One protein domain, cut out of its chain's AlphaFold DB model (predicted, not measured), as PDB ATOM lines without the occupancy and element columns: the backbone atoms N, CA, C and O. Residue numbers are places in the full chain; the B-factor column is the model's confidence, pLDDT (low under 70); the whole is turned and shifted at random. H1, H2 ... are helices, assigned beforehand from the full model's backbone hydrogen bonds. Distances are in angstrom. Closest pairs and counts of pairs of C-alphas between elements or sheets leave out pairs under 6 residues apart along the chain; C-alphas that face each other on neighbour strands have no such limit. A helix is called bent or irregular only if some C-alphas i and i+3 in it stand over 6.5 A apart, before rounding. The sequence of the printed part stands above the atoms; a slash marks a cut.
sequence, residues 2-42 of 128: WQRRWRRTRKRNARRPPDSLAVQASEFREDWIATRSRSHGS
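AT A GLANCE: This is residues 2 to 42 of the 128 residues of an uncharacterized protein of Dichanthelium oligosanthes (UniProt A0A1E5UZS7). One long helix, H2, and a shorter helix, H1, form the two arms of a wide-open V with a short link at its corner, and the space between the arms is empty. H2 kinks near residue 34, and its last turns fold away from the line of the rest of the arm. The printed part has 41 residues with two named helices, in the order H1, H2, and no named strand; its class is all helix. It is extended, with a radius of gyration of the C-alphas of 14.4 A, and flat, with spans of 39 by 23 by 11 A.

IN THESE COORDINATES: H2 is residues 20 to 40, 27.2 A from first to last C-alpha, from Ser 20 at (113.180, 112.417, 236.017) to His 40 at (121.668, 87.236, 230.001). H1 is residues 2 to 13, 16.6 A from first to last C-alpha, and begins with C-alpha 2 at (138.296, 117.540, 225.941).

HOW THE PARTS SIT: H2 has a kink of 48 degrees near residue 34. It is irregular: C-alphas 35 and 38 are 7.5 A apart. H1 and H2 are apart, with no C-alpha of the one within 8 A of the other. A short link of 6 residues joins them. Every O i to N i+4 pair is within hydrogen-bond range in H1, and 15 of 17 are in H2.

THE WHOLE: The C-alphas of Arg 5 and Ser 39 are the two farthest apart, at 38.5 A. Residues 2 to 17, of which 2 to 13 belong to H1, stand free, as do residues 19 to 25 and 34 to 39. The printed part has no cut. The mean pLDDT of the printed part is 70.3; residues 2 to 17 are under 70, and the mean is 41 for H1 and 87 for H2.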
ATOM      1  N   TRP A   2     139.642 118.128 225.782       32.88
ATOM      2  CA  TRP A   2     138.296 117.540 225.941       32.88
ATOM      3  C   TRP A   2     138.035 116.747 227.236       32.88
ATOM      4  O   TRP A   2     137.034 116.983 227.913       32.88
ATOM      5  N   GLN A   3     138.958 115.869 227.649       33.19
ATOM      6  CA  GLN A   3     138.780 115.022 228.842       33.19
ATOM      7  C   GLN A   3     138.641 115.818 230.153       33.19
ATOM      8  O   GLN A   3     137.953 115.391 231.083       33.19
ATOM      9  N   ARG A   4     139.286 116.992 230.252       36.22
ATOM     10  CA  ARG A   4     139.207 117.864 231.438       36.22
ATOM     11  C   ARG A   4     137.874 118.616 231.498       36.22
ATOM     12  O   ARG A   4     137.311 118.762 232.583       36.22
ATOM     13  N   ARG A   5     137.338 119.035 230.343       38.19
ATOM     14  CA  ARG A   5     136.011 119.664 230.223       38.19
ATOM     15  C   ARG A   5     134.914 118.674 230.612       38.19
ATOM     16  O   ARG A   5     134.102 118.999 231.469       38.19
ATOM     17  N   TRP A   6     134.976 117.443 230.102       35.03
ATOM     18  CA  TRP A   6     134.041 116.358 230.434       35.03
ATOM     19  C   TRP A   6     133.946 116.076 231.942       35.03
ATOM     20  O   TRP A   6     132.847 116.032 232.495       35.03
ATOM     21  N   ARG A   7     135.087 115.974 232.644       38.25
ATOM     22  CA  ARG A   7     135.113 115.762 234.107       38.25
ATOM     23  C   ARG A   7     134.453 116.903 234.889       38.25
ATOM     24  O   ARG A   7     133.751 116.643 235.863       38.25
ATOM     25  N   ARG A   8     134.644 118.159 234.464       42.22
ATOM     26  CA  ARG A   8     134.011 119.332 235.097       42.22
ATOM     27  C   ARG A   8     132.499 119.353 234.867       42.22
ATOM     28  O   ARG A   8     131.754 119.604 235.810       42.22
ATOM     29  N   THR A   9     132.040 119.040 233.654       44.28
ATOM     30  CA  THR A   9     130.604 118.945 233.346       44.28
ATOM     31  C   THR A   9     129.936 117.840 234.165       44.28
ATOM     32  O   THR A   9     128.867 118.069 234.721       44.28
ATOM     33  N   ARG A  10     130.606 116.691 234.326       46.34
ATOM     34  CA  ARG A  10     130.133 115.560 235.138       46.34
ATOM     35  C   ARG A  10     130.016 115.924 236.624       46.34
ATOM     36  O   ARG A  10     128.967 115.692 237.211       46.34
ATOM     37  N   LYS A  11     131.027 116.589 237.204       46.88
ATOM     38  CA  LYS A  11     130.973 117.108 238.590       46.88
ATOM     39  C   LYS A  11     129.857 118.136 238.808       46.88
ATOM     40  O   LYS A  11     129.260 118.159 239.875       46.88
ATOM     41  N   ARG A  12     129.580 118.993 237.820       48.78
ATOM     42  CA  ARG A  12     128.505 119.998 237.901       48.78
ATOM     43  C   ARG A  12     127.116 119.369 237.780       48.78
ATOM     44  O   ARG A  12     126.220 119.764 238.512       48.78
ATOM     45  N   ASN A  13     126.950 118.402 236.882       51.84
ATOM     46  CA  ASN A  13     125.690 117.678 236.732       51.84
ATOM     47  C   ASN A  13     125.404 116.784 237.951       51.84
ATOM     48  O   ASN A  13     124.254 116.680 238.339       51.84
ATOM     49  N   ALA A  14     126.435 116.253 238.620       55.31
ATOM     50  CA  ALA A  14     126.294 115.493 239.866       55.31
ATOM     51  C   ALA A  14     125.782 116.315 241.070       55.31
ATOM     52  O   ALA A  14     125.384 115.735 242.069       55.31
ATOM     53  N   ARG A  15     125.819 117.657 241.005       55.03
ATOM     54  CA  ARG A  15     125.274 118.550 242.050       55.03
ATOM     55  C   ARG A  15     123.815 118.937 241.817       55.03
ATOM     56  O   ARG A  15     123.213 119.558 242.685       55.03
ATOM     57  N   ARG A  16     123.274 118.658 240.631       60.03
ATOM     58  CA  ARG A  16     121.864 118.896 240.330       60.03
ATOM     59  C   ARG A  16     121.073 117.653 240.728       60.03
ATOM     60  O   ARG A  16     121.598 116.555 240.542       60.03
ATOM     61  N   PRO A  17     119.839 117.811 241.237       66.81
ATOM     62  CA  PRO A  17     118.922 116.688 241.348       66.81
ATOM     63  C   PRO A  17     118.887 115.952 240.003       66.81
ATOM     64  O   PRO A  17     118.877 116.633 238.966       66.81
ATOM     65  N   PRO A  18     118.927 114.610 239.996       70.00
ATOM     66  CA  PRO A  18     118.746 113.850 238.770       70.00
ATOM     67  C   PRO A  18     117.454 114.316 238.096       70.00
ATOM     68  O   PRO A  18     116.439 114.503 238.769       70.00
ATOM     69  N   ASP A  19     117.493 114.559 236.787       81.38
ATOM     70  CA  ASP A  19     116.240 114.762 236.068       81.38
ATOM     71  C   ASP A  19     115.417 113.460 236.107       81.38
ATOM     72  O   ASP A  19     115.952 112.371 236.328       81.38
ATOM     73  N   SER A  20     114.095 113.570 235.944       83.69
ATOM     74  CA  SER A  20     113.180 112.417 236.017       83.69
ATOM     75  C   SER A  20     113.613 111.275 235.083       83.69
ATOM     76  O   SER A  20     113.492 110.106 235.438       83.69
ATOM     77  N   LEU A  21     114.210 111.605 233.933       81.12
ATOM     78  CA  LEU A  21     114.736 110.627 232.981       81.12
ATOM     79  C   LEU A  21     115.969 109.885 233.515       81.12
ATOM     80  O   LEU A  21     116.088 108.682 233.310       81.12
ATOM     81  N   ALA A  22     116.882 110.567 234.212       81.06
ATOM     82  CA  ALA A  22     118.034 109.934 234.843       81.06
ATOM     83  C   ALA A  22     117.626 108.991 235.983       81.06
ATOM     84  O   ALA A  22     118.260 107.948 236.147       81.06
ATOM     85  N   VAL A  23     116.572 109.330 236.738       84.88
ATOM     86  CA  VAL A  23     115.998 108.430 237.755       84.88
ATOM     87  C   VAL A  23     115.423 107.186 237.086       84.88
ATOM     88  O   VAL A  23     115.871 106.085 237.395       84.88
ATOM     89  N   GLN A  24     114.545 107.360 236.092       83.00
ATOM     90  CA  GLN A  24     113.947 106.247 235.343       83.00
ATOM     91  C   GLN A  24     115.005 105.339 234.704       83.00
ATOM     92  O   GLN A  24     114.891 104.117 234.736       83.00
ATOM     93  N   ALA A  25     116.077 105.913 234.150       82.50
ATOM     94  CA  ALA A  25     117.174 105.138 233.578       82.50
ATOM     95  C   ALA A  25     117.951 104.331 234.637       82.50
ATOM     96  O   ALA A  25     118.451 103.245 234.330       82.50
ATOM     97  N   SER A  26     118.074 104.851 235.864       85.94
ATOM     98  CA  SER A  26     118.703 104.135 236.979       85.94
ATOM     99  C   SER A  26     117.819 102.991 237.471       85.94
ATOM    100  O   SER A  26     118.306 101.870 237.589       85.94
ATOM    101  N   GLU A  27     116.528 103.250 237.677       89.12
ATOM    102  CA  GLU A  27     115.541 102.243 238.089       89.12
ATOM    103  C   GLU A  27     115.452 101.109 237.065       89.12
ATOM    104  O   GLU A  27     115.541  99.938 237.423       89.12
ATOM    105  N   PHE A  28     115.399 101.447 235.773       86.81
ATOM    106  CA  PHE A  28     115.441 100.460 234.696       86.81
ATOM    107  C   PHE A  28     116.699  99.584 234.758       86.81
ATOM    108  O   PHE A  28     116.635  98.376 234.538       86.81
ATOM    109  N   ARG A  29     117.867 100.177 235.041       88.75
ATOM    110  CA  ARG A  29     119.119  99.419 235.149       88.75
ATOM    111  C   ARG A  29     119.080  98.448 236.325       88.75
ATOM    112  O   ARG A  29     119.535  97.317 236.175       88.75
ATOM    113  N   GLU A  30     118.581  98.887 237.473       91.88
ATOM    114  CA  GLU A  30     118.469  98.055 238.673       91.88
ATOM    115  C   GLU A  30     117.486  96.901 238.465       91.88
ATOM    116  O   GLU A  30     117.844  95.751 238.723       91.88
ATOM    117  N   ASP A  31     116.307  97.185 237.906       90.62
ATOM    118  CA  ASP A  31     115.300  96.174 237.578       90.62
ATOM    119  C   ASP A  31     115.831  95.146 236.569       90.62
ATOM    120  O   ASP A  31     115.719  93.934 236.776       90.62
ATOM    121  N   TRP A  32     116.519  95.602 235.517       89.62
ATOM    122  CA  TRP A  32     117.145  94.702 234.550       89.62
ATOM    123  C   TRP A  32     118.203  93.812 235.207       89.62
ATOM    124  O   TRP A  32     118.246  92.609 234.956       89.62
ATOM    125  N   ILE A  33     119.060  94.373 236.069       91.56
ATOM    126  CA  ILE A  33     120.083  93.589 236.774       91.56
ATOM    127  C   ILE A  33     119.414  92.554 237.683       91.56
ATOM    128  O   ILE A  33     119.834  91.397 237.685       91.56
ATOM    129  N   ALA A  34     118.363  92.927 238.410       92.00
ATOM    130  CA  ALA A  34     117.651  92.018 239.300       92.00
ATOM    131  C   ALA A  34     116.965  90.868 238.540       92.00
ATOM    132  O   ALA A  34     117.004  89.723 238.992       92.00
ATOM    133  N   THR A  35     116.374  91.156 237.379       91.00
ATOM    134  CA  THR A  35     115.535  90.198 236.644       91.00
ATOM    135  C   THR A  35     116.288  89.393 235.584       91.00
ATOM    136  O   THR A  35     115.957  88.230 235.359       91.00
ATOM    137  N   ARG A  36     117.297  89.975 234.920       85.44
ATOM    138  CA  ARG A  36     117.920  89.407 233.705       85.44
ATOM    139  C   ARG A  36     119.387  89.026 233.847       85.44
ATOM    140  O   ARG A  36     119.845  88.176 233.086       85.44
ATOM    141  N   SER A  37     120.125  89.594 234.804       88.56
ATOM    142  CA  SER A  37     121.589  89.400 234.864       88.56
ATOM    143  C   SER A  37     122.017  87.937 235.018       88.56
ATOM    144  O   SER A  37     123.058  87.532 234.505       88.56
ATOM    145  N   ARG A  38     121.188  87.119 235.679       88.12
ATOM    146  CA  ARG A  38     121.460  85.690 235.896       88.12
ATOM    147  C   ARG A  38     121.476  84.873 234.604       88.12
ATOM    148  O   ARG A  38     122.240  83.919 234.527       88.12
ATOM    149  N   SER A  39     120.638  85.212 233.623       86.56
ATOM    150  CA  SER A  39     120.488  84.446 232.376       86.56
ATOM    151  C   SER A  39     121.121  85.122 231.162       86.56
ATOM    152  O   SER A  39     121.537  84.426 230.240       86.56
ATOM    153  N   HIS A  40     121.214  86.454 231.158       81.88
ATOM    154  CA  HIS A  40     121.668  87.236 230.001       81.88
ATOM    155  C   HIS A  40     123.046  87.884 230.186       81.88
ATOM    156  O   HIS A  40     123.586  88.421 229.228       81.88
ATOM    157  N   GLY A  41     123.651  87.787 231.375       88.00
ATOM    158  CA  GLY A  41     124.995  88.302 231.634       88.00
ATOM    159  C   GLY A  41     125.006  89.736 232.160       88.00
ATOM    160  O   GLY A  41     124.144  90.151 232.937       88.00
ATOM    161  N   SER A  42     126.040  90.493 231.802       89.50
ATOM    162  CA  SER A  42     126.210  91.863 232.279       89.50
ATOM    163  C   SER A  42     125.227  92.805 231.596       89.50
ATOM    164  O   SER A  42     124.953  92.690 230.404       89.50
TER     165      SER A  42